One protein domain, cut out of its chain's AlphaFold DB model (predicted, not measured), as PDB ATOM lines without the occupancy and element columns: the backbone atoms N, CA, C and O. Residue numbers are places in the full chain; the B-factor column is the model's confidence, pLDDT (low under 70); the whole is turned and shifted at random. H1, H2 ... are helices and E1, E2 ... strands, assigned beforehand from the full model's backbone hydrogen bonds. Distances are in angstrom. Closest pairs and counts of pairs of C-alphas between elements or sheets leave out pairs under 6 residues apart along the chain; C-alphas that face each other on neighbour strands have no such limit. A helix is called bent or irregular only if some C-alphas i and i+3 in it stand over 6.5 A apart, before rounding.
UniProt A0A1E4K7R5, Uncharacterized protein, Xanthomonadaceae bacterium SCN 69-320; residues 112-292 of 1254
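What this domain is: This is residues 112 to 292 of the 1254 residues of an uncharacterized protein of Xanthomonadaceae bacterium SCN 69-320 (UniProt A0A1E4K7R5). Two lobes are joined by a long bent ribbon of two strands, E3 beside E7. One lobe holds E8, the small sheet of E1, E2 and E9, and the helix H1 packed on both E8 and that sheet; the other holds E4, the hairpin of E5 and E6, and a long stretch tied to that hairpin at residues 158 to 159 and 168 to 169. The printed part has 181 residues, with nine named strands and one named helix in the order E1 to E8, H1, E9; it is mostly strand, though under half of the residues are in named elements. Its sheets are E1 - E2 - E9 and a branched one of E3 to E8, both antiparallel. The whole is compact, with a radius of gyration of the C-alphas of 18.4 A, and elongated, spanning 61 by 31 by 24 A.

How they stand to each other: E1, residues 112 to 115, and E2, residues 118 to 125, form a hairpin, with N 113 and O 120 2.9 A apart. E9, residues 267 to 269, is the other neighbour of E2, with N 121 and O 268 2.9 A apart. E3, residues 131 to 146, bends by 97 degrees at residue 143. It is antiparallel to E7, residues 224 to 238, with N 135 and O 233 2.8 A apart. E8, residues 243 to 249, lies on the other side of E7 from E3, with N 234 and O 247 2.8 A apart. E7 bends by 70 degrees at residue 227 and pairs over residues 225 to 227 with E4, residues 182 to 185, where N 184 and O 226 are 2.9 A apart. E4, E5, residues 192 to 199, and E6, residues 206 to 212, form a meander, each strand the antiparallel neighbour of the one before; N 183 and O 192 are 2.8 A apart, N 210 and O 195 2.8 A. With E7 they make a Greek key, four strands in a row of which three, E4, E5 and E6, are a meander and the first, E4, is the antiparallel neighbour of the fourth, E7. H1, residues 252 to 261, has every O i to N i+4 pair within hydrogen-bond range. It is on the sheet E1 E2 E9 at a height of 9.5 A, two layers with the helix on one face. It is also on the branched sheet, over E8, at 6.6 A; the closest C-alphas of E8 and H1, Gly 249 and Val 255, are 5.2 A apart.

Where its parts are: E1 begins at C-alpha 112, (-36.230, -41.093, 8.067). E3 measures 38.0 A from first to last C-alpha, E7 40.0 A, E5 20.9 A and H1 14.2 A. E9 ends at C-alpha 269, (-29.128, -44.272, 14.046).

The domain as a whole: The C-alphas of Gly 203 and Asp 240 are the two farthest apart, at 63.5 A. The printed part has no cut. The links E3 to E4 and E6 to E7 are long. Residues 203 to 204 are under 70 in pLDDT.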
ATOM      1  N   GLU A 112     -37.629 -40.714   8.270       93.50
ATOM      2  CA  GLU A 112     -36.230 -41.093   8.067       93.50
ATOM      3  C   GLU A 112     -35.483 -40.067   7.205       93.50
ATOM      4  O   GLU A 112     -36.074 -39.377   6.374       93.50
ATOM      5  N   CYS A 113     -34.163 -39.978   7.386       92.94
ATOM      6  CA  CYS A 113     -33.275 -39.188   6.535       92.94
ATOM      7  C   CYS A 113     -31.948 -39.926   6.294       92.94
ATOM      8  O   CYS A 113     -31.325 -40.391   7.256       92.94
ATOM      9  N   PRO A 114     -31.457 -40.007   5.043       92.06
ATOM     10  CA  PRO A 114     -30.094 -40.449   4.777       92.06
ATOM     11  C   PRO A 114     -29.076 -39.396   5.250       92.06
ATOM     12  O   PRO A 114     -29.261 -38.198   5.057       92.06
ATOM     13  N   PHE A 115     -27.969 -39.845   5.837       91.12
ATOM     14  CA  PHE A 115     -26.900 -39.003   6.378       91.12
ATOM     15  C   PHE A 115     -25.532 -39.625   6.053       91.12
ATOM     16  O   PHE A 115     -25.004 -40.442   6.805       91.12
ATOM     17  N   GLN A 116     -24.979 -39.292   4.877       88.62
ATOM     18  CA  GLN A 116     -23.697 -39.815   4.360       88.62
ATOM     19  C   GLN A 116     -23.589 -41.356   4.418       88.62
ATOM     20  O   GLN A 116     -22.606 -41.919   4.892       88.62
ATOM     21  N   GLY A 117     -24.625 -42.053   3.942       80.62
ATOM     22  CA  GLY A 117     -24.678 -43.521   3.922       80.62
ATOM     23  C   GLY A 117     -25.191 -44.170   5.214       80.62
ATOM     24  O   GLY A 117     -25.433 -45.375   5.212       80.62
ATOM     25  N   ALA A 118     -25.405 -43.397   6.284       89.00
ATOM     26  CA  ALA A 118     -26.198 -43.814   7.438       89.00
ATOM     27  C   ALA A 118     -27.679 -43.447   7.256       89.00
ATOM     28  O   ALA A 118     -27.999 -42.528   6.502       89.00
ATOM     29  N   THR A 119     -28.573 -44.124   7.972       93.38
ATOM     30  CA  THR A 119     -29.997 -43.759   8.044       93.38
ATOM     31  C   THR A 119     -30.311 -43.298   9.456       93.38
ATOM     32  O   THR A 119     -30.050 -44.019  10.419       93.38
ATOM     33  N   LEU A 120     -30.874 -42.100   9.580       94.81
ATOM     34  CA  LEU A 120     -31.404 -41.567  10.830       94.81
ATOM     35  C   LEU A 120     -32.918 -41.763  10.827       94.81
ATOM     36  O   LEU A 120     -33.564 -41.426   9.835       94.81
ATOM     37  N   ARG A 121     -33.474 -42.320  11.904       94.00
ATOM     38  CA  ARG A 121     -34.903 -42.642  12.029       94.00
ATOM     39  C   ARG A 121     -35.485 -41.988  13.272       94.00
ATOM     40  O   ARG A 121     -34.957 -42.186  14.360       94.00
ATOM     41  N   ALA A 122     -36.579 -41.247  13.134       93.69
ATOM     42  CA  ALA A 122     -37.280 -40.650  14.267       93.69
ATOM     43  C   ALA A 122     -37.699 -41.724  15.286       93.69
ATOM     44  O   ALA A 122     -38.100 -42.824  14.908       93.69
ATOM     45  N   LYS A 123     -37.632 -41.416  16.585       91.25
ATOM     46  CA  LYS A 123     -38.073 -42.348  17.640       91.25
ATOM     47  C   LYS A 123     -39.595 -42.442  17.752       91.25
ATOM     48  O   LYS A 123     -40.114 -43.427  18.271       91.25
ATOM     49  N   VAL A 124     -40.300 -41.412  17.290       88.50
ATOM     50  CA  VAL A 124     -41.763 -41.342  17.270       88.50
ATOM     51  C   VAL A 124     -42.236 -41.583  15.840       88.50
ATOM     52  O   VAL A 124     -41.683 -41.021  14.895       88.50
ATOM     53  N   ALA A 125     -43.222 -42.464  15.676       82.69
ATOM     54  CA  ALA A 125     -43.833 -42.710  14.377       82.69
ATOM     55  C   ALA A 125     -44.812 -41.589  14.022       82.69
ATOM     56  O   ALA A 125     -45.437 -41.018  14.913       82.69
ATOM     57  N   GLY A 126     -44.974 -41.317  12.730       82.19
ATOM     58  CA  GLY A 126     -45.715 -40.154  12.252       82.19
ATOM     59  C   GLY A 126     -44.824 -39.136  11.545       82.19
ATOM     60  O   GLY A 126     -43.605 -39.330  11.466       82.19
ATOM     61  N   PRO A 127     -45.429 -38.078  10.981       84.94
ATOM     62  CA  PRO A 127     -44.696 -36.958  10.404       84.94
ATOM     63  C   PRO A 127     -43.736 -36.354  11.432       84.94
ATOM     64  O   PRO A 127     -43.982 -36.428  12.633       84.94
ATOM     65  N   SER A 128     -42.640 -35.772  10.958       87.31
ATOM     66  CA  SER A 128     -41.627 -35.168  11.818       87.31
ATOM     67  C   SER A 128     -41.097 -33.894  11.181       87.31
ATOM     68  O   SER A 128     -40.897 -33.853   9.967       87.31
ATOM     69  N   GLU A 129     -40.835 -32.886  12.007       88.44
ATOM     70  CA  GLU A 129     -40.166 -31.644  11.607       88.44
ATOM     71  C   GLU A 129     -38.699 -31.590  12.070       88.44
ATOM     72  O   GLU A 129     -38.076 -30.526  12.085       88.44
ATOM     73  N   ILE A 130     -38.112 -32.739  12.437       92.88
ATOM     74  CA  ILE A 130     -36.704 -32.802  12.841       92.88
ATOM     75  C   ILE A 130     -35.819 -32.385  11.663       92.88
ATOM     76  O   ILE A 130     -35.842 -33.008  10.595       92.88
ATOM     77  N   THR A 131     -34.973 -31.385  11.895       93.75
ATOM     78  CA  THR A 131     -33.987 -30.889  10.935       93.75
ATOM     79  C   THR A 131     -32.565 -31.004  11.471       93.75
ATOM     80  O   THR A 131     -32.308 -30.950  12.675       93.75
ATOM     81  N   ILE A 132     -31.617 -31.191  10.555       94.56
ATOM     82  CA  ILE A 132     -30.196 -31.356  10.838       94.56
ATOM     83  C   ILE A 132     -29.415 -30.361   9.986       94.56
ATOM     84  O   ILE A 132     -29.487 -30.387   8.756       94.56
ATOM     85  N   SER A 133     -28.632 -29.518  10.654       93.06
ATOM     86  CA  SER A 133     -27.782 -28.494  10.052       93.06
ATOM     87  C   SER A 133     -26.318 -28.733  10.411       93.06
ATOM     88  O   SER A 133     -25.951 -28.792  11.577       93.06
ATOM     89  N   VAL A 134     -25.460 -28.849   9.409       93.69
ATOM     90  CA  VAL A 134     -24.012 -29.009   9.508       93.69
ATOM     91  C   VAL A 134     -23.315 -27.683   9.202       93.69
ATOM     92  O   VAL A 134     -23.446 -27.119   8.120       93.69
ATOM     93  N   THR A 135     -22.508 -27.214  10.150       90.44
ATOM     94  CA  THR A 135     -21.619 -26.057  10.016       90.44
ATOM     95  C   THR A 135     -20.164 -26.520  10.039       90.44
ATOM     96  O   THR A 135     -19.717 -27.176  10.984       90.44
ATOM     97  N   SER A 136     -19.395 -26.179   9.006       88.56
ATOM     98  CA  SER A 136     -17.968 -26.506   8.919       88.56
ATOM     99  C   SER A 136     -17.109 -25.455   9.637       88.56
ATOM    100  O   SER A 136     -16.894 -24.368   9.103       88.56
ATOM    101  N   ASN A 137     -16.550 -25.784  10.804       89.50
ATOM    102  CA  ASN A 137     -15.623 -24.919  11.549       89.50
ATOM    103  C   ASN A 137     -14.169 -25.279  11.210       89.50
ATOM    104  O   ASN A 137     -13.376 -25.674  12.070       89.50
ATOM    105  N   LEU A 138     -13.847 -25.218   9.917       89.50
ATOM    106  CA  LEU A 138     -12.559 -25.635   9.374       89.50
ATOM    107  C   LEU A 138     -11.625 -24.440   9.173       89.50
ATOM    108  O   LEU A 138     -12.026 -23.406   8.648       89.50
ATOM    109  N   VAL A 139     -10.357 -24.621   9.527       90.50
ATOM    110  CA  VAL A 139      -9.277 -23.668   9.261       90.50
ATOM    111  C   VAL A 139      -8.411 -24.219   8.137       90.50
ATOM    112  O   VAL A 139      -7.872 -25.324   8.243       90.50
ATOM    113  N   LEU A 140      -8.292 -23.435   7.068       87.88
ATOM    114  CA  LEU A 140      -7.516 -23.742   5.871       87.88
ATOM    115  C   LEU A 140      -6.168 -23.014   5.929       87.88
ATOM    116  O   LEU A 140      -6.129 -21.790   6.021       87.88
ATOM    117  N   THR A 141      -5.066 -23.758   5.851       91.31
ATOM    118  CA  THR A 141      -3.704 -23.210   5.765       91.31
ATOM    119  C   THR A 141      -3.140 -23.468   4.374       91.31
ATOM    120  O   THR A 141      -3.042 -24.623   3.949       91.31
ATOM    121  N   ASP A 142      -2.751 -22.405   3.670       84.00
ATOM    122  CA  ASP A 142      -2.090 -22.508   2.367       84.00
ATOM    123  C   ASP A 142      -0.782 -23.305   2.453       84.00
ATOM    124  O   ASP A 142      -0.009 -23.171   3.404       84.00
ATOM    125  N   THR A 143      -0.526 -24.130   1.434       87.88
ATOM    126  CA  THR A 143       0.737 -24.866   1.290       87.88
ATOM    127  C   THR A 143       1.547 -24.364   0.093       87.88
ATOM    128  O   THR A 143       1.076 -23.576  -0.736       87.88
ATOM    129  N   GLU A 144       2.785 -24.848  -0.004       86.25
ATOM    130  CA  GLU A 144       3.668 -24.654  -1.160       86.25
ATOM    131  C   GLU A 144       3.312 -25.549  -2.365       86.25
ATOM    132  O   GLU A 144       3.950 -25.450  -3.411       86.25
ATOM    133  N   PHE A 145       2.293 -26.413  -2.251       86.75
ATOM    134  CA  PHE A 145       1.935 -27.399  -3.274       86.75
ATOM    135  C   PHE A 145       0.730 -26.972  -4.129       86.75
ATOM    136  O   PHE A 145      -0.241 -26.388  -3.639       86.75
ATOM    137  N   ALA A 146       0.760 -27.349  -5.409       85.62
ATOM    138  CA  ALA A 146      -0.360 -27.269  -6.345       85.62
ATOM    139  C   ALA A 146      -0.385 -28.511  -7.252       85.62
ATOM    140  O   ALA A 146       0.641 -29.165  -7.457       85.62
ATOM    141  N   LEU A 147      -1.559 -28.836  -7.792       85.69
ATOM    142  CA  LEU A 147      -1.740 -29.932  -8.741       85.69
ATOM    143  C   LEU A 147      -0.915 -29.682 -10.007       85.69
ATOM    144  O   LEU A 147      -1.103 -28.676 -10.683       85.69
ATOM    145  N   ARG A 148      -0.022 -30.609 -10.358       86.94
ATOM    146  CA  ARG A 148       0.698 -30.563 -11.640       86.94
ATOM    147  C   ARG A 148      -0.140 -31.150 -12.775       86.94
ATOM    148  O   ARG A 148      -0.200 -30.573 -13.853       86.94
ATOM    149  N   ASP A 149      -0.774 -32.281 -12.500       86.50
ATOM    150  CA  ASP A 149      -1.673 -32.991 -13.402       86.50
ATOM    151  C   ASP A 149      -3.090 -32.963 -12.803       86.50
ATOM    152  O   ASP A 149      -3.253 -32.799 -11.591       86.50
ATOM    153  N   ALA A 150      -4.127 -33.086 -13.636       84.88
ATOM    154  CA  ALA A 150      -5.505 -33.093 -13.149       84.88
ATOM    155  C   ALA A 150      -5.765 -34.330 -12.271       84.88
ATOM    156  O   ALA A 150      -5.396 -35.451 -12.630       84.88
ATOM    157  N   LEU A 151      -6.428 -34.134 -11.132       87.94
ATOM    158  CA  LEU A 151      -6.868 -35.223 -10.269       87.94
ATOM    159  C   LEU A 151      -8.179 -35.778 -10.822       87.94
ATOM    160  O   LEU A 151      -9.212 -35.114 -10.763       87.94
ATOM    161  N   ALA A 152      -8.133 -36.978 -11.392       87.62
ATOM    162  CA  ALA A 152      -9.315 -37.614 -11.958       87.62
ATOM    163  C   ALA A 152     -10.338 -37.992 -10.873       87.62
ATOM    164  O   ALA A 152      -9.975 -38.338  -9.745       87.62
ATOM    165  N   GLN A 153     -11.617 -37.979 -11.252       88.69
ATOM    166  CA  GLN A 153     -12.686 -38.567 -10.453       88.69
ATOM    167  C   GLN A 153     -12.386 -40.050 -10.189       88.69
ATOM    168  O   GLN A 153     -11.866 -40.749 -11.060       88.69
ATOM    169  N   ASP A 154     -12.690 -40.507  -8.977       88.44
ATOM    170  CA  ASP A 154     -12.490 -41.878  -8.503       88.44
ATOM    171  C   ASP A 154     -11.036 -42.384  -8.571       88.44
ATOM    172  O   ASP A 154     -10.787 -43.588  -8.456       88.44
ATOM    173  N   ALA A 155     -10.059 -41.478  -8.699       86.81
ATOM    174  CA  ALA A 155      -8.643 -41.824  -8.692       86.81
ATOM    175  C   ALA A 155      -8.268 -42.587  -7.413       86.81
ATOM    176  O   ALA A 155      -8.373 -42.069  -6.299       86.81
ATOM    177  N   GLU A 156      -7.823 -43.834  -7.581       83.00
ATOM    178  CA  GLU A 156      -7.575 -44.734  -6.455       83.00
ATOM    179  C   GLU A 156      -6.127 -44.665  -5.946       83.00
ATOM    180  O   GLU A 156      -5.896 -44.407  -4.766       83.00
ATOM    181  N   TRP A 157      -5.148 -44.889  -6.828       89.62
ATOM    182  CA  TRP A 157      -3.722 -44.839  -6.499       89.62
ATOM    183  C   TRP A 157      -2.948 -44.142  -7.616       89.62
ATOM    184  O   TRP A 157      -2.926 -44.604  -8.755       89.62
ATOM    185  N   LEU A 158      -2.297 -43.034  -7.276       90.50
ATOM    186  CA  LEU A 158      -1.534 -42.189  -8.183       90.50
ATOM    187  C   LEU A 158      -0.038 -42.458  -8.071       90.50
ATOM    188  O   LEU A 158       0.500 -42.713  -6.989       90.50
ATOM    189  N   GLN A 159       0.640 -42.379  -9.216       88.94
ATOM    190  CA  GLN A 159       2.072 -42.628  -9.336       88.94
ATOM    191  C   GLN A 159       2.835 -41.323  -9.577       88.94
ATOM    192  O   GLN A 159       2.459 -40.519 -10.426       88.94
ATOM    193  N   GLY A 160       3.960 -41.161  -8.875       85.06
ATOM    194  CA  GLY A 160       4.879 -40.034  -9.031       85.06
ATOM    195  C   GLY A 160       5.007 -39.195  -7.763       85.06
ATOM    196  O   GLY A 160       4.023 -38.918  -7.085       85.06
ATOM    197  N   ASP A 161       6.229 -38.757  -7.460       84.38
ATOM    198  CA  ASP A 161       6.541 -38.068  -6.198       84.38
ATOM    199  C   ASP A 161       5.887 -36.686  -6.073       84.38
ATOM    200  O   ASP A 161       5.757 -36.161  -4.973       84.38
ATOM    201  N   HIS A 162       5.418 -36.103  -7.180       86.00
ATOM    202  CA  HIS A 162       4.712 -34.819  -7.177       86.00
ATOM    203  C   HIS A 162       3.332 -34.878  -6.494       86.00
ATOM    204  O   HIS A 162       2.779 -33.827  -6.184       86.00
ATOM    205  N   TRP A 163       2.802 -36.078  -6.228       88.69
ATOM    206  CA  TRP A 163       1.600 -36.305  -5.413       88.69
ATOM    207  C   TRP A 163       1.895 -36.378  -3.904       88.69
ATOM    208  O   TRP A 163       0.978 -36.487  -3.089       88.69
ATOM    209  N   ASN A 164       3.171 -36.336  -3.504       88.00
ATOM    210  CA  ASN A 164       3.571 -36.432  -2.108       88.00
ATOM    211  C   ASN A 164       3.492 -35.074  -1.397       88.00
ATOM    212  O   ASN A 164       4.482 -34.354  -1.289       88.00
ATOM    213  N   TRP A 165       2.326 -34.749  -0.847       89.81
ATOM    214  CA  TRP A 165       2.112 -33.518  -0.071       89.81
ATOM    215  C   TRP A 165       2.143 -33.777   1.439       89.81
ATOM    216  O   TRP A 165       1.350 -33.224   2.206       89.81
ATOM    217  N   GLY A 166       3.035 -34.671   1.877       87.19
ATOM    218  CA  GLY A 166       3.100 -35.145   3.262       87.19
ATOM    219  C   GLY A 166       2.077 -36.241   3.576       87.19
ATOM    220  O   GLY A 166       1.544 -36.289   4.687       87.19
ATOM    221  N   ALA A 167       1.781 -37.098   2.595       89.88
ATOM    222  CA  ALA A 167       0.849 -38.212   2.737       89.88
ATOM    223  C   ALA A 167       1.366 -39.258   3.738       89.88
ATOM    224  O   ALA A 167       2.519 -39.687   3.670       89.88
ATOM    225  N   SER A 168       0.513 -39.695   4.664       93.00
ATOM    226  CA  SER A 168       0.895 -40.677   5.685       93.00
ATOM    227  C   SER A 168       0.808 -42.103   5.156       93.00
ATOM    228  O   SER A 168      -0.151 -42.463   4.476       93.00
ATOM    229  N   VAL A 169       1.803 -42.928   5.487       92.31
ATOM    230  CA  VAL A 169       1.811 -44.338   5.085       92.31
ATOM    231  C   VAL A 169       0.684 -45.076   5.814       92.31
ATOM    232  O   VAL A 169       0.549 -44.938   7.030       92.31
ATOM    233  N   LEU A 170      -0.125 -45.844   5.079       91.75
ATOM    234  CA  LEU A 170      -1.148 -46.714   5.665       91.75
ATOM    235  C   LEU A 170      -0.525 -47.705   6.658       91.75
ATOM    236  O   LEU A 170       0.612 -48.153   6.484       91.75
ATOM    237  N   THR A 171      -1.284 -48.093   7.684       90.44
ATOM    238  CA  THR A 171      -0.839 -49.140   8.617       90.44
ATOM    239  C   THR A 171      -0.640 -50.474   7.878       90.44
ATOM    240  O   THR A 171      -1.182 -50.659   6.784       90.44
ATOM    241  N   PRO A 172       0.069 -51.463   8.455       85.25
ATOM    242  CA  PRO A 172       0.164 -52.802   7.861       85.25
ATOM    243  C   PRO A 172      -1.203 -53.461   7.615       85.25
ATOM    244  O   PRO A 172      -1.338 -54.290   6.719       85.25
ATOM    245  N   GLY A 173      -2.220 -53.071   8.390       84.62
ATOM    246  CA  GLY A 173      -3.607 -53.483   8.198       84.62
ATOM    247  C   GLY A 173      -4.326 -52.755   7.061       84.62
ATOM    248  O   GLY A 173      -5.464 -53.100   6.773       84.62
ATOM    249  N   GLY A 174      -3.715 -51.772   6.396       88.31
ATOM    250  CA  GLY A 174      -4.339 -50.958   5.349       88.31
ATOM    251  C   GLY A 174      -5.293 -49.884   5.881       88.31
ATOM    252  O   GLY A 174      -6.225 -49.506   5.177       88.31
ATOM    253  N   GLU A 175      -5.103 -49.434   7.122       93.00
ATOM    254  CA  GLU A 175      -5.933 -48.411   7.768       93.00
ATOM    255  C   GLU A 175      -5.291 -47.028   7.646       93.00
ATOM    256  O   GLU A 175      -4.062 -46.892   7.622       93.00
ATOM    257  N   VAL A 176      -6.137 -46.003   7.576       92.44
ATOM    258  CA  VAL A 176      -5.751 -44.596   7.539       92.44
ATOM    259  C   VAL A 176      -5.352 -44.156   8.949       92.44
ATOM    260  O   VAL A 176      -6.185 -44.191   9.854       92.44
ATOM    261  N   PRO A 177      -4.103 -43.704   9.167       91.25
ATOM    262  CA  PRO A 177      -3.691 -43.201  10.470       91.25
ATOM    263  C   PRO A 177      -4.536 -41.998  10.908       91.25
ATOM    264  O   PRO A 177      -4.839 -41.107  10.110       91.25
ATOM    265  N   THR A 178      -4.853 -41.904  12.199       85.88
ATOM    266  CA  THR A 178      -5.584 -40.748  12.752       85.88
ATOM    267  C   THR A 178      -4.804 -39.439  12.603       85.88
ATOM    268  O   THR A 178      -5.415 -38.381  12.467       85.88
ATOM    269  N   THR A 179      -3.470 -39.523  12.538       87.56
ATOM    270  CA  THR A 179      -2.529 -38.422  12.278       87.56
ATOM    271  C   THR A 179      -2.375 -38.061  10.798       87.56
ATOM    272  O   THR A 179      -1.636 -37.124  10.484       87.56
ATOM    273  N   ALA A 180      -3.037 -38.780   9.881       91.00
ATOM    274  CA  ALA A 180      -2.976 -38.476   8.455       91.00
ATOM    275  C   ALA A 180      -3.454 -37.045   8.193       91.00
ATOM    276  O   ALA A 180      -4.517 -36.629   8.664       91.00
ATOM    277  N   ARG A 181      -2.654 -36.286   7.437       92.25
ATOM    278  CA  ARG A 181      -2.954 -34.883   7.138       92.25
ATOM    279  C   ARG A 181      -4.255 -34.780   6.353       92.25
ATOM    280  O   ARG A 181      -4.454 -35.498   5.372       92.25
ATOM    281  N   ARG A 182      -5.108 -33.854   6.782       93.50
ATOM    282  CA  ARG A 182      -6.334 -33.465   6.088       93.50
ATOM    283  C   ARG A 182      -6.003 -32.328   5.133       93.50
ATOM    284  O   ARG A 182      -5.299 -31.392   5.517       93.50
ATOM    285  N   ALA A 183      -6.483 -32.418   3.905       92.12
ATOM    286  CA  ALA A 183      -6.231 -31.427   2.881       92.12
ATOM    287  C   ALA A 183      -7.472 -31.161   2.032       92.12
ATOM    288  O   ALA A 183      -8.253 -32.066   1.752       92.12
ATOM    289  N   ARG A 184      -7.612 -29.911   1.602       90.69
ATOM    290  CA  ARG A 184      -8.570 -29.469   0.588       90.69
ATOM    291  C   ARG A 184      -7.777 -29.054  -0.647       90.69
ATOM    292  O   ARG A 184      -6.683 -28.502  -0.508       90.69
ATOM    293  N   ILE A 185      -8.287 -29.347  -1.838       86.75
ATOM    294  CA  ILE A 185      -7.579 -29.077  -3.094       86.75
ATOM    295  C   ILE A 185      -8.412 -28.105  -3.929       86.75
ATOM    296  O   ILE A 185      -9.568 -28.372  -4.250       86.75
ATOM    297  N   GLY A 186      -7.829 -26.956  -4.259       77.50
ATOM    298  CA  GLY A 186      -8.528 -25.841  -4.884       77.50
ATOM    299  C   GLY A 186      -9.705 -25.369  -4.028       77.50
ATOM    300  O   GLY A 186      -9.593 -25.240  -2.808       77.50
ATOM    301  N   GLN A 187     -10.839 -25.130  -4.687       73.00
ATOM    302  CA  GLN A 187     -12.105 -24.797  -4.030       73.00
ATOM    303  C   GLN A 187     -13.016 -26.008  -3.818       73.00
ATOM    304  O   GLN A 187     -14.128 -25.833  -3.328       73.00
ATOM    305  N   ASP A 188     -12.576 -27.233  -4.125       79.12
ATOM    306  CA  ASP A 188     -13.404 -28.423  -3.911       79.12
ATOM    307  C   ASP A 188     -13.725 -28.560  -2.412       79.12
ATOM    308  O   ASP A 188     -12.787 -28.653  -1.626       79.12
ATOM    309  N   PRO A 189     -14.993 -28.532  -1.967       81.50
ATOM    310  CA  PRO A 189     -15.354 -28.605  -0.549       81.50
ATOM    311  C   PRO A 189     -15.055 -29.945   0.132       81.50
ATOM    312  O   PRO A 189     -15.105 -30.015   1.359       81.50
ATOM    313  N   GLN A 190     -14.710 -30.992  -0.620       89.00
ATOM    314  CA  GLN A 190     -14.317 -32.276  -0.056       89.00
ATOM    315  C   GLN A 190     -12.971 -32.157   0.670       89.00
ATOM    316  O   GLN A 190     -11.950 -31.771   0.098       89.00
ATOM    317  N   VAL A 191     -12.955 -32.554   1.943       91.94
ATOM    318  CA  VAL A 191     -11.712 -32.745   2.693       91.94
ATOM    319  C   VAL A 191     -11.218 -34.169   2.469       91.94
ATOM    320  O   VAL A 191     -11.964 -35.137   2.630       91.94
ATOM    321  N   PHE A 192      -9.946 -34.290   2.105       91.94
ATOM    322  CA  PHE A 192      -9.264 -35.550   1.856       91.94
ATOM    323  C   PHE A 192      -8.239 -35.830   2.946       91.94
ATOM    324  O   PHE A 192      -7.488 -34.942   3.346       91.94
ATOM    325  N   ARG A 193      -8.122 -37.085   3.375       93.06
ATOM    326  CA  ARG A 193      -6.930 -37.560   4.082       93.06
ATOM    327  C   ARG A 193      -5.889 -38.027   3.078       93.06
ATOM    328  O   ARG A 193      -6.175 -38.874   2.231       93.06
ATOM    329  N   LEU A 194      -4.685 -37.476   3.196       92.81
ATOM    330  CA  LEU A 194      -3.553 -37.791   2.330       92.81
ATOM    331  C   LEU A 194      -2.881 -39.085   2.796       92.81
ATOM    332  O   LEU A 194      -2.306 -39.129   3.891       92.81
ATOM    333  N   ILE A 195      -2.926 -40.121   1.960       93.69
ATOM    334  CA  ILE A 195      -2.409 -41.453   2.289       93.69
ATOM    335  C   ILE A 195      -1.416 -41.960   1.244       93.69
ATOM    336  O   ILE A 195      -1.467 -41.589   0.073       93.69
ATOM    337  N   SER A 196      -0.497 -42.822   1.665       92.94
ATOM    338  CA  SER A 196       0.447 -43.497   0.778       92.94
ATOM    339  C   SER A 196       0.612 -44.967   1.154       92.94
ATOM    340  O   SER A 196       0.351 -45.380   2.285       92.94
ATOM    341  N   LYS A 197       1.041 -45.790   0.198       92.06
ATOM    342  CA  LYS A 197       1.453 -47.176   0.451       92.06
ATOM    343  C   LYS A 197       2.631 -47.550  -0.437       92.06
ATOM    344  O   LYS A 197       2.791 -46.996  -1.523       92.06
ATOM    345  N   TRP A 198       3.439 -48.502   0.018       89.12
ATOM    346  CA  TRP A 198       4.460 -49.119  -0.823       89.12
ATOM    347  C   TRP A 198       3.802 -50.131  -1.760       89.12
ATOM    348  O   TRP A 198       3.133 -51.051  -1.289       89.12
ATOM    349  N   ASP A 199       3.983 -49.968  -3.069       86.81
ATOM    350  CA  ASP A 199       3.564 -50.959  -4.057       86.81
ATOM    351  C   ASP A 199       4.733 -51.920  -4.344       86.81
ATOM    352  O   ASP A 199       5.712 -51.516  -4.979       86.81
ATOM    353  N   PRO A 200       4.681 -53.184  -3.874       84.06
ATOM    354  CA  PRO A 200       5.767 -54.136  -4.064       84.06
ATOM    355  C   PRO A 200       5.782 -54.763  -5.469       84.06
ATOM    356  O   PRO A 200       6.649 -55.602  -5.730       84.06
ATOM    357  N   THR A 201       4.852 -54.399  -6.365       86.06
ATOM    358  CA  THR A 201       4.727 -54.998  -7.700       86.06
ATOM    359  C   THR A 201       6.049 -54.877  -8.476       86.06
ATOM    360  O   THR A 201       6.580 -53.767  -8.624       86.06
ATOM    361  N   PRO A 202       6.615 -55.997  -8.976       74.31
ATOM    362  CA  PRO A 202       7.856 -55.983  -9.745       74.31
ATOM    363  C   PRO A 202       7.759 -55.034 -10.949       74.31
ATOM    364  O   PRO A 202       6.854 -55.161 -11.766       74.31
ATOM    365  N   GLY A 203       8.679 -54.068 -11.045       68.50
ATOM    366  CA  GLY A 203       8.666 -53.017 -12.076       68.50
ATOM    367  C   GLY A 203       7.971 -51.707 -11.673       68.50
ATOM    368  O   GLY A 203       8.185 -50.694 -12.335       68.50
ATOM    369  N   VAL A 204       7.211 -51.688 -10.569       67.25
ATOM    370  CA  VAL A 204       6.547 -50.482 -10.038       67.25
ATOM    371  C   VAL A 204       7.165 -50.020  -8.713       67.25
ATOM    372  O   VAL A 204       7.281 -48.813  -8.562       67.25
ATOM    373  N   GLN A 205       7.637 -50.931  -7.840       84.25
ATOM    374  CA  GLN A 205       8.442 -50.716  -6.606       84.25
ATOM    375  C   GLN A 205       8.660 -49.251  -6.177       84.25
ATOM    376  O   GLN A 205       9.767 -48.714  -6.266       84.25
ATOM    377  N   ARG A 206       7.587 -48.595  -5.729       87.50
ATOM    378  CA  ARG A 206       7.589 -47.190  -5.303       87.50
ATOM    379  C   ARG A 206       6.434 -46.921  -4.350       87.50
ATOM    380  O   ARG A 206       5.517 -47.734  -4.222       87.50
ATOM    381  N   TYR A 207       6.453 -45.752  -3.719       89.56
ATOM    382  CA  TYR A 207       5.268 -45.249  -3.036       89.56
ATOM    383  C   TYR A 207       4.223 -44.783  -4.052       89.56
ATOM    384  O   TYR A 207       4.535 -44.049  -4.989       89.56
ATOM    385  N   VAL A 208       2.984 -45.220  -3.845       91.81
ATOM    386  CA  VAL A 208       1.801 -44.711  -4.544       91.81
ATOM    387  C   VAL A 208       0.941 -43.924  -3.564       91.81
ATOM    388  O   VAL A 208       0.889 -44.246  -2.372       91.81
ATOM    389  N   PHE A 209       0.286 -42.882  -4.064       92.44
ATOM    390  CA  PHE A 209      -0.433 -41.894  -3.262       92.44
ATOM    391  C   PHE A 209      -1.934 -42.002  -3.506       92.44
ATOM    392  O   PHE A 209      -2.361 -42.256  -4.627       92.44
ATOM    393  N   GLY A 210      -2.735 -41.841  -2.461       90.44
ATOM    394  CA  GLY A 210      -4.188 -41.938  -2.528       90.44
ATOM    395  C   GLY A 210      -4.865 -40.908  -1.635       90.44
ATOM    396  O   GLY A 210      -4.226 -40.247  -0.809       90.44
ATOM    397  N   PHE A 211      -6.182 -40.807  -1.792       90.75
ATOM    398  CA  PHE A 211      -7.038 -39.882  -1.058       90.75
ATOM    399  C   PHE A 211      -8.187 -40.657  -0.410       90.75
ATOM    400  O   PHE A 211      -8.751 -41.567  -1.020       90.75
ATOM    401  N   SER A 212      -8.513 -40.317   0.839       90.44
ATOM    402  CA  SER A 212      -9.683 -40.849   1.547       90.44
ATOM    403  C   SER A 212     -10.620 -39.698   1.934       90.44
ATOM    404  O   SER A 212     -10.202 -38.857   2.732       90.44
ATOM    405  N   PRO A 213     -11.854 -39.633   1.405       90.69
ATOM    406  CA  PRO A 213     -12.444 -40.557   0.433       90.69
ATOM    407  C   PRO A 213     -11.827 -40.366  -0.963       90.69
ATOM    408  O   PRO A 213     -11.015 -39.461  -1.171       90.69
ATOM    409  N   ARG A 214     -12.191 -41.222  -1.925       90.19
ATOM    410  CA  ARG A 214     -11.763 -41.034  -3.320       90.19
ATOM    411  C   ARG A 214     -12.322 -39.709  -3.867       90.19
ATOM    412  O   ARG A 214     -13.406 -39.308  -3.440       90.19
ATOM    413  N   PRO A 215     -11.621 -39.029  -4.791       88.75
ATOM    414  CA  PRO A 215     -12.096 -37.771  -5.365       88.75
ATOM    415  C   PRO A 215     -13.473 -37.945  -6.032       88.75
ATOM    416  O   PRO A 215     -13.572 -38.719  -6.983       88.75
ATOM    417  N   PRO A 216     -14.530 -37.242  -5.583       84.56
ATOM    418  CA  PRO A 216     -15.879 -37.418  -6.130       84.56
ATOM    419  C   PRO A 216     -16.063 -36.754  -7.502       84.56
ATOM    420  O   PRO A 216     -17.074 -36.959  -8.165       84.56
ATOM    421  N   ARG A 217     -15.102 -35.927  -7.924       85.00
ATOM    422  CA  ARG A 217     -15.110 -35.174  -9.181       85.00
ATOM    423  C   ARG A 217     -13.687 -34.876  -9.634       85.00
ATOM    424  O   ARG A 217     -12.738 -35.015  -8.863       85.00
ATOM    425  N   VAL A 218     -13.557 -34.474 -10.894       85.00
ATOM    426  CA  VAL A 218     -12.275 -34.072 -11.478       85.00
ATOM    427  C   VAL A 218     -11.852 -32.716 -10.910       85.00
ATOM    428  O   VAL A 218     -12.633 -31.766 -10.946       85.00
ATOM    429  N   ILE A 219     -10.608 -32.609 -10.441       84.38
ATOM    430  CA  ILE A 219      -9.993 -31.343 -10.021       84.38
ATOM    431  C   ILE A 219      -8.891 -30.986 -11.021       84.38
ATOM    432  O   ILE A 219      -7.984 -31.778 -11.275       84.38
ATOM    433  N   ALA A 220      -8.985 -29.800 -11.621       78.31
ATOM    434  CA  ALA A 220      -8.086 -29.371 -12.687       78.31
ATOM    435  C   ALA A 220      -6.626 -29.217 -12.219       78.31
ATOM    436  O   ALA A 220      -6.350 -28.903 -11.059       78.31
ATOM    437  N   ALA A 221      -5.686 -29.390 -13.153       79.81
ATOM    438  CA  ALA A 221      -4.285 -29.041 -12.930       79.81
ATOM    439  C   ALA A 221      -4.155 -27.551 -12.555       79.81
ATOM    440  O   ALA A 221      -4.909 -26.711 -13.037       79.81
ATOM    441  N   GLY A 222      -3.202 -27.230 -11.684       75.25
ATOM    442  CA  GLY A 222      -2.958 -25.891 -11.148       75.25
ATOM    443  C   GLY A 222      -3.671 -25.583  -9.825       75.25
ATOM    444  O   GLY A 222      -3.300 -24.619  -9.160       75.25
ATOM    445  N   ALA A 223      -4.643 -26.393  -9.385       81.56
ATOM    446  CA  ALA A 223      -5.350 -26.137  -8.126       81.56
ATOM    447  C   ALA A 223      -4.443 -26.307  -6.888       81.56
ATOM    448  O   ALA A 223      -3.717 -27.294  -6.745       81.56
ATOM    449  N   ARG A 224      -4.497 -25.324  -5.980       84.56
ATOM    450  CA  ARG A 224      -3.646 -25.237  -4.784       84.56
ATOM    451  C   ARG A 224      -4.045 -26.251  -3.714       84.56
ATOM    452  O   ARG A 224      -5.229 -26.464  -3.479       84.56
ATOM    453  N   VAL A 225      -3.077 -26.834  -3.014       89.56
ATOM    454  CA  VAL A 225      -3.339 -27.733  -1.881       89.56
ATOM    455  C   VAL A 225      -3.313 -26.932  -0.578       89.56
ATOM    456  O   VAL A 225      -2.413 -26.119  -0.358       89.56
ATOM    457  N   ARG A 226      -4.282 -27.168   0.307       89.94
ATOM    458  CA  ARG A 226      -4.391 -26.531   1.629       89.94
ATOM    459  C   ARG A 226      -4.507 -27.575   2.709       89.94
ATOM    460  O   ARG A 226      -5.279 -28.515   2.546       89.94
ATOM    461  N   TYR A 227      -3.814 -27.395   3.825       93.50
ATOM    462  CA  TYR A 227      -4.048 -28.235   4.993       93.50
ATOM    463  C   TYR A 227      -5.271 -27.763   5.764       93.50
ATOM    464  O   TYR A 227      -5.546 -26.569   5.850       93.50
ATOM    465  N   VAL A 228      -6.004 -28.726   6.313       93.75
ATOM    466  CA  VAL A 228      -7.257 -28.499   7.027       93.75
ATOM    467  C   VAL A 228      -7.091 -28.906   8.482       93.75
ATOM    468  O   VAL A 228      -6.632 -30.007   8.794       93.75
ATOM    469  N   THR A 229      -7.516 -28.027   9.381       92.50
ATOM    470  CA  THR A 229      -7.694 -28.313  10.811       92.50
ATOM    471  C   THR A 229      -9.088 -27.855  11.256       92.50
ATOM    472  O   THR A 229      -9.794 -27.216  10.482       92.50
ATOM    473  N   GLY A 230      -9.525 -28.207  12.468       91.94
ATOM    474  CA  GLY A 230     -10.879 -27.901  12.959       91.94
ATOM    475  C   GLY A 230     -11.869 -29.063  12.822       91.94
ATOM    476  O   GLY A 230     -11.480 -30.181  12.474       91.94
ATOM    477  N   SER A 231     -13.142 -28.814  13.126       93.00
ATOM    478  CA  SER A 231     -14.207 -29.828  13.221       93.00
ATOM    479  C   SER A 231     -15.526 -29.327  12.624       93.00
ATOM    480  O   SER A 231     -15.642 -28.172  12.222       93.00
ATOM    481  N   TYR A 232     -16.528 -30.198  12.557       93.50
ATOM    482  CA  TYR A 232     -17.887 -29.866  12.139       93.50
ATOM    483  C   TYR A 232     -18.788 -29.756  13.369       93.50
ATOM    484  O   TYR A 232     -18.648 -30.544  14.308       93.50
ATOM    485  N   ALA A 233     -19.694 -28.782  13.360       93.69
ATOM    486  CA  ALA A 233     -20.792 -28.670  14.309       93.69
ATOM    487  C   ALA A 233     -22.087 -29.103  13.613       93.69
ATOM    488  O   ALA A 233     -22.406 -28.597  12.543       93.69
ATOM    489  N   VAL A 234     -22.805 -30.056  14.196       94.69
ATOM    490  CA  VAL A 234     -24.056 -30.600  13.669       94.69
ATOM    491  C   VAL A 234     -25.172 -30.270  14.647       94.69
ATOM    492  O   VAL A 234     -25.246 -30.862  15.722       94.69
ATOM    493  N   THR A 235     -26.013 -29.313  14.285       94.38
ATOM    494  CA  THR A 235     -27.179 -28.892  15.056       94.38
ATOM    495  C   THR A 235     -28.384 -29.718  14.646       94.38
ATOM    496  O   THR A 235     -28.716 -29.789  13.465       94.38
ATOM    497  N   VAL A 236     -29.027 -30.344  15.624       94.94
ATOM    498  CA  VAL A 236     -30.308 -31.034  15.478       94.94
ATOM    499  C   VAL A 236     -31.373 -30.171  16.133       94.94
ATOM    500  O   VAL A 236     -31.216 -29.798  17.298       94.94
ATOM    501  N   THR A 237     -32.448 -29.903  15.402       94.31
ATOM    502  CA  THR A 237     -33.599 -29.139  15.881       94.31
ATOM    503  C   THR A 237     -34.865 -29.954  15.665       94.31
ATOM    504  O   THR A 237     -35.084 -30.468  14.573       94.31
ATOM    505  N   ASP A 238     -35.694 -30.064  16.695       91.25
ATOM    506  CA  ASP A 238     -37.035 -30.638  16.641       91.25
ATOM    507  C   ASP A 238     -38.016 -29.625  17.253       91.25
ATOM    508  O   ASP A 238     -38.071 -29.488  18.484       91.25
ATOM    509  N   PRO A 239     -38.738 -28.856  16.424       83.19
ATOM    510  CA  PRO A 239     -39.632 -27.813  16.913       83.19
ATOM    511  C   PRO A 239     -40.802 -28.387  17.727       83.19
ATOM    512  O   PRO A 239     -41.224 -27.743  18.689       83.19
ATOM    513  N   ASP A 240     -41.249 -29.615  17.436       80.12
ATOM    514  CA  ASP A 240     -42.368 -30.268  18.129       80.12
ATOM    515  C   ASP A 240     -42.053 -30.555  19.603       80.12
ATOM    516  O   ASP A 240     -42.909 -30.420  20.481       80.12
ATOM    517  N   SER A 241     -40.803 -30.924  19.895       80.69
ATOM    518  CA  SER A 241     -40.323 -31.183  21.259       80.69
ATOM    519  C   SER A 241     -39.506 -30.032  21.856       80.69
ATOM    520  O   SER A 241     -39.030 -30.141  22.989       80.69
ATOM    521  N   SER A 242     -39.360 -28.917  21.123       84.62
ATOM    522  CA  SER A 242     -38.458 -27.801  21.457       84.62
ATOM    523  C   SER A 242     -37.013 -28.249  21.728       84.62
ATOM    524  O   SER A 242     -36.292 -27.629  22.517       84.62
ATOM    525  N   PHE A 243     -36.586 -29.349  21.110       90.88
ATOM    526  CA  PHE A 243     -35.231 -29.862  21.247       90.88
ATOM    527  C   PHE A 243     -34.310 -29.129  20.274       90.88
ATOM    528  O   PHE A 243     -34.553 -29.100  19.072       90.88
ATOM    529  N   GLU A 244     -33.216 -28.574  20.784       94.06
ATOM    530  CA  GLU A 244     -32.158 -27.989  19.968       94.06
ATOM    531  C   GLU A 244     -30.805 -28.301  20.603       94.06
ATOM    532  O   GLU A 244     -30.551 -27.975  21.767       94.06
ATOM    533  N   LYS A 245     -29.926 -28.973  19.856       94.81
ATOM    534  CA  LYS A 245     -28.600 -29.343  20.359       94.81
ATOM    535  C   LYS A 245     -27.574 -29.455  19.245       94.81
ATOM    536  O   LYS A 245     -27.840 -30.037  18.200       94.81
ATOM    537  N   SER A 246     -26.369 -28.952  19.510       94.00
ATOM    538  CA  SER A 246     -25.221 -29.069  18.608       94.00
ATOM    539  C   SER A 246     -24.249 -30.152  19.077       94.00
ATOM    540  O   SER A 246     -23.841 -30.183  20.239       94.00
ATOM    541  N   TYR A 247     -23.826 -31.001  18.146       94.62
ATOM    542  CA  TYR A 247     -22.825 -32.052  18.322       94.62
ATOM    543  C   TYR A 247     -21.562 -31.695  17.540       94.62
ATOM    544  O   TYR A 247     -21.651 -31.123  16.460       94.62
ATOM    545  N   THR A 248     -20.382 -32.042  18.052       94.31
ATOM    546  CA  THR A 248     -19.109 -31.725  17.387       94.31
ATOM    547  C   THR A 248     -18.371 -33.004  17.020       94.31
ATOM    548  O   THR A 248     -18.185 -33.870  17.871       94.31
ATOM    549  N   GLY A 249     -17.904 -33.110  15.775       92.25
ATOM    550  CA  GLY A 249     -17.146 -34.267  15.289       92.25
ATOM    551  C   GLY A 249     -16.298 -33.930  14.066       92.25
ATOM    552  O   GLY A 249     -16.488 -32.888  13.441       92.25
ATOM    553  N   ILE A 250     -15.323 -34.780  13.732       93.62
ATOM    554  CA  ILE A 250     -14.536 -34.643  12.494       93.62
ATOM    555  C   ILE A 250     -15.067 -35.618  11.444       93.62
ATOM    556  O   ILE A 250     -15.261 -35.241  10.291       93.62
ATOM    557  N   THR A 251     -15.301 -36.861  11.855       93.62
ATOM    558  CA  THR A 251     -15.694 -37.963  10.978       93.62
ATOM    559  C   THR A 251     -17.170 -38.311  11.125       93.62
ATOM    560  O   THR A 251     -17.823 -37.919  12.095       93.62
ATOM    561  N   LEU A 252     -17.701 -39.081  10.171       92.38
ATOM    562  CA  LEU A 252     -19.066 -39.601  10.262       92.38
ATOM    563  C   LEU A 252     -19.254 -40.461  11.525       92.38
ATOM    564  O   LEU A 252     -20.257 -40.314  12.218       92.38
ATOM    565  N   TYR A 253     -18.270 -41.299  11.870       93.81
ATOM    566  CA  TYR A 253     -18.298 -42.116  13.087       93.81
ATOM    567  C   TYR A 253     -18.415 -41.264  14.358       93.81
ATOM    568  O   TYR A 253     -19.241 -41.578  15.213       93.81
ATOM    569  N   ASP A 254     -17.649 -40.171  14.470       94.19
ATOM    570  CA  ASP A 254     -17.685 -39.295  15.653       94.19
ATOM    571  C   ASP A 254     -19.092 -38.728  15.889       94.19
ATOM    572  O   ASP A 254     -19.596 -38.746  17.013       94.19
ATOM    573  N   VAL A 255     -19.739 -38.263  14.814       94.00
ATOM    574  CA  VAL A 255     -21.076 -37.654  14.861       94.00
ATOM    575  C   VAL A 255     -22.153 -38.701  15.154       94.00
ATOM    576  O   VAL A 255     -22.957 -38.508  16.065       94.00
ATOM    577  N   LEU A 256     -22.153 -39.837  14.448       94.31
ATOM    578  CA  LEU A 256     -23.137 -40.905  14.677       94.31
ATOM    579  C   LEU A 256     -23.015 -41.495  16.087       94.31
ATOM    580  O   LEU A 256     -24.023 -41.746  16.750       94.31
ATOM    581  N   LYS A 257     -21.784 -41.671  16.578       94.88
ATOM    582  CA  LYS A 257     -21.532 -42.110  17.951       94.88
ATOM    583  C   LYS A 257     -22.059 -41.091  18.955       94.88
ATOM    584  O   LYS A 257     -22.731 -41.497  19.902       94.88
ATOM    585  N   ALA A 258     -21.829 -39.795  18.725       94.19
ATOM    586  CA  ALA A 258     -22.360 -38.731  19.572       94.19
ATOM    587  C   ALA A 258     -23.899 -38.761  19.632       94.19
ATOM    588  O   ALA A 258     -24.444 -38.772  20.736       94.19
ATOM    589  N   PHE A 259     -24.584 -38.894  18.488       94.38
ATOM    590  CA  PHE A 259     -26.041 -39.068  18.436       94.38
ATOM    591  C   PHE A 259     -26.504 -40.293  19.230       94.38
ATOM    592  O   PHE A 259     -27.391 -40.186  20.069       94.38
ATOM    593  N   SER A 260     -25.877 -41.455  19.013       92.06
ATOM    594  CA  SER A 260     -26.271 -42.704  19.684       92.06
ATOM    595  C   SER A 260     -26.024 -42.699  21.196       92.06
ATOM    596  O   SER A 260     -26.732 -43.367  21.945       92.06
ATOM    597  N   SER A 261     -25.023 -41.944  21.652       93.50
ATOM    598  CA  SER A 261     -24.691 -41.811  23.073       93.50
ATOM    599  C   SER A 261     -25.628 -40.866  23.828       93.50
ATOM    600  O   SER A 261     -25.646 -40.870  25.059       93.50
ATOM    601  N   ASP A 262     -26.410 -40.065  23.102       93.69
ATOM    602  CA  ASP A 262     -27.345 -39.106  23.663       93.69
ATOM    603  C   ASP A 262     -28.765 -39.681  23.687       93.69
ATOM    604  O   ASP A 262     -29.480 -39.702  22.684       93.69
ATOM    605  N   SER A 263     -29.207 -40.125  24.865       89.25
ATOM    606  CA  SER A 263     -30.550 -40.685  25.035       89.25
ATOM    607  C   SER A 263     -31.668 -39.691  24.704       89.25
ATOM    608  O   SER A 263     -32.762 -40.132  24.340       89.25
ATOM    609  N   SER A 264     -31.389 -38.382  24.781       90.38
ATOM    610  CA  SER A 264     -32.341 -37.309  24.480       90.38
ATOM    611  C   SER A 264     -32.476 -36.984  22.991       90.38
ATOM    612  O   SER A 264     -33.400 -36.269  22.625       90.38
ATOM    613  N   CYS A 265     -31.611 -37.533  22.128       91.69
ATOM    614  CA  CYS A 265     -31.705 -37.329  20.683       91.69
ATOM    615  C   CYS A 265     -33.086 -37.795  20.162       91.69
ATOM    616  O   CYS A 265     -33.492 -38.915  20.501       91.69
ATOM    617  N   PRO A 266     -33.814 -36.999  19.353       92.38
ATOM    618  CA  PRO A 266     -35.181 -37.324  18.920       92.38
ATOM    619  C   PRO A 266     -35.242 -38.435  17.852       92.38
ATOM    620  O   PRO A 266     -36.315 -38.950  17.530       92.38
ATOM    621  N   PHE A 267     -34.087 -38.866  17.343       94.31
ATOM    622  CA  PHE A 267     -33.942 -39.976  16.405       94.31
ATOM    623  C   PHE A 267     -32.934 -41.020  16.902       94.31
ATOM    624  O   PHE A 267     -32.138 -40.787  17.815       94.31
ATOM    625  N   GLU A 268     -32.970 -42.196  16.286       93.50
ATOM    626  CA  GLU A 268     -31.969 -43.249  16.397       93.50
ATOM    627  C   GLU A 268     -31.163 -43.383  15.098       93.50
ATOM    628  O   GLU A 268     -31.620 -43.032  14.008       93.50
ATOM    629  N   VAL A 269     -29.940 -43.905  15.210       94.06
ATOM    630  CA  VAL A 269     -29.128 -44.272  14.046       94.06
ATOM    631  C   VAL A 269     -29.520 -45.694  13.641       94.06
ATOM    632  O   VAL A 269     -29.140 -46.657  14.302       94.06
ATOM    633  N   ALA A 270     -30.298 -45.823  12.567       90.12
ATOM    634  CA  ALA A 270     -30.877 -47.088  12.105       90.12
ATOM    635  C   ALA A 270     -29.881 -47.980  11.334       90.12
ATOM    636  O   ALA A 270     -30.180 -49.129  11.011       90.12
ATOM    637  N   THR A 271     -28.689 -47.462  11.036       88.38
ATOM    638  CA  THR A 271     -27.588 -48.202  10.405       88.38
ATOM    639  C   THR A 271     -26.488 -48.553  11.408       88.38
ATOM    640  O   THR A 271     -26.274 -47.804  12.361       88.38
ATOM    641  N   PRO A 272     -25.711 -49.629  11.183       90.00
ATOM    642  CA  PRO A 272     -24.565 -49.948  12.030       90.00
ATOM    643  C   PRO A 272     -23.549 -48.799  12.101       90.00
ATOM    644  O   PRO A 272     -23.076 -48.302  11.075       90.00
ATOM    645  N   ILE A 273     -23.187 -48.413  13.325       93.00
ATOM    646  CA  ILE A 273     -22.100 -47.469  13.602       93.00
ATOM    647  C   ILE A 273     -20.809 -48.282  13.683       93.00
ATOM    648  O   ILE A 273     -20.653 -49.107  14.585       93.00
ATOM    649  N   VAL A 274     -19.898 -48.077  12.732       91.38
ATOM    650  CA  VAL A 274     -18.677 -48.884  12.607       91.38
ATOM    651  C   VAL A 274     -17.459 -47.981  12.698       91.38
ATOM    652  O   VAL A 274     -17.326 -47.029  11.934       91.38
ATOM    653  N   GLU A 275     -16.536 -48.302  13.602       93.19
ATOM    654  CA  GLU A 275     -15.248 -47.613  13.706       93.19
ATOM    655  C   GLU A 275     -14.284 -48.098  12.607       93.19
ATOM    656  O   GLU A 275     -13.306 -48.797  12.861       93.19
ATOM    657  N   ASP A 276     -14.620 -47.789  11.354       91.69
ATOM    658  CA  ASP A 276     -13.879 -48.234  10.177       91.69
ATOM    659  C   ASP A 276     -12.831 -47.200   9.742       91.69
ATOM    660  O   ASP A 276     -13.168 -46.130   9.223       91.69
ATOM    661  N   TYR A 277     -11.555 -47.546   9.933       93.00
ATOM    662  CA  TYR A 277     -10.405 -46.745   9.512       93.00
ATOM    663  C   TYR A 277      -9.889 -47.094   8.106       93.00
ATOM    664  O   TYR A 277      -8.849 -46.578   7.693       93.00
ATOM    665  N   LYS A 278     -10.554 -47.963   7.338       91.62
ATOM    666  CA  LYS A 278     -10.186 -48.192   5.933       91.62
ATOM    667  C   LYS A 278     -10.406 -46.920   5.107       91.62
ATOM    668  O   LYS A 278     -11.243 -46.097   5.468       91.62
ATOM    669  N   PRO A 279      -9.682 -46.723   3.991       89.12
ATOM    670  CA  PRO A 279      -9.958 -45.611   3.084       89.12
ATOM    671  C   PRO A 279     -11.439 -45.584   2.666       89.12
ATOM    672  O   PRO A 279     -11.948 -46.577   2.154       89.12
ATOM    673  N   GLY A 280     -12.124 -44.462   2.903       86.25
ATOM    674  CA  GLY A 280     -13.574 -44.310   2.702       86.25
ATOM    675  C   GLY A 280     -14.463 -44.776   3.868       86.25
ATOM    676  O   GLY A 280     -15.669 -44.556   3.827       86.25
ATOM    677  N   GLY A 281     -13.892 -45.371   4.919       89.44
ATOM    678  CA  GLY A 281     -14.603 -45.823   6.117       89.44
ATOM    679  C   GLY A 281     -15.122 -44.674   6.989       89.44
ATOM    680  O   GLY A 281     -14.655 -43.532   6.885       89.44
ATOM    681  N   GLN A 282     -16.087 -44.974   7.868       90.75
ATOM    682  CA  GLN A 282     -16.794 -43.968   8.681       90.75
ATOM    683  C   GLN A 282     -15.870 -43.200   9.645       90.75
ATOM    684  O   GLN A 282     -16.155 -42.042   9.938       90.75
ATOM    685  N   ALA A 283     -14.776 -43.812  10.119       91.69
ATOM    686  CA  ALA A 283     -13.809 -43.198  11.039       91.69
ATOM    687  C   ALA A 283     -12.559 -42.635  10.328       91.69
ATOM    688  O   ALA A 283     -11.734 -41.955  10.938       91.69
ATOM    689  N   ALA A 284     -12.406 -42.890   9.025       88.81
ATOM    690  CA  ALA A 284     -11.326 -42.339   8.203       88.81
ATOM    691  C   ALA A 284     -11.762 -41.141   7.346       88.81
ATOM    692  O   ALA A 284     -10.912 -40.429   6.807       88.81
ATOM    693  N   THR A 285     -13.067 -40.921   7.201       89.44
ATOM    694  CA  THR A 285     -13.632 -39.927   6.286       89.44
ATOM    695  C   THR A 285     -14.224 -38.765   7.063       89.44
ATOM    696  O   THR A 285     -15.042 -38.961   7.962       89.44
ATOM    697  N   ASP A 286     -13.809 -37.553   6.708       91.56
ATOM    698  CA  ASP A 286     -14.413 -36.331   7.227       91.56
ATOM    699  C   ASP A 286     -15.904 -36.251   6.859       91.56
ATOM    700  O   ASP A 286     -16.338 -36.772   5.823       91.56
ATOM    701  N   LEU A 287     -16.690 -35.581   7.702       90.88
ATOM    702  CA  LEU A 287     -18.094 -35.315   7.405       90.88
ATOM    703  C   LEU A 287     -18.204 -34.511   6.097       90.88
ATOM    704  O   LEU A 287     -17.588 -33.458   5.954       90.88
ATOM    705  N   SER A 288     -18.971 -35.025   5.137       86.56
ATOM    706  CA  SER A 288     -19.148 -34.431   3.799       86.56
ATOM    707  C   SER A 288     -20.578 -33.960   3.531       86.56
ATOM    708  O   SER A 288     -20.866 -33.437   2.456       86.56
ATOM    709  N   VAL A 289     -21.476 -34.125   4.507       88.44
ATOM    710  CA  VAL A 289     -22.849 -33.618   4.438       88.44
ATOM    711  C   VAL A 289     -22.831 -32.089   4.389       88.44
ATOM    712  O   VAL A 289     -22.315 -31.447   5.302       88.44
ATOM    713  N   MET A 290     -23.427 -31.517   3.342       87.44
ATOM    714  CA  MET A 290     -23.580 -30.072   3.165       87.44
ATOM    715  C   MET A 290     -25.045 -29.696   3.381       87.44
ATOM    716  O   MET A 290     -25.907 -30.175   2.650       87.44
ATOM    717  N   THR A 291     -25.328 -28.840   4.362       91.94
ATOM    718  CA  THR A 291     -26.693 -28.347   4.654       91.94
ATOM    719  C   THR A 291     -26.826 -26.833   4.493       91.94
ATOM    720  O   THR A 291     -27.780 -26.227   4.969       91.94
ATOM    721  N   SER A 292     -25.811 -26.216   3.899       89.38
ATOM    722  CA  SER A 292     -25.715 -24.793   3.611       89.38
ATOM    723  C   SER A 292     -25.110 -24.665   2.226       89.38
ATOM    724  O   SER A 292     -24.186 -25.413   1.885       89.38
TER     725      SER A 292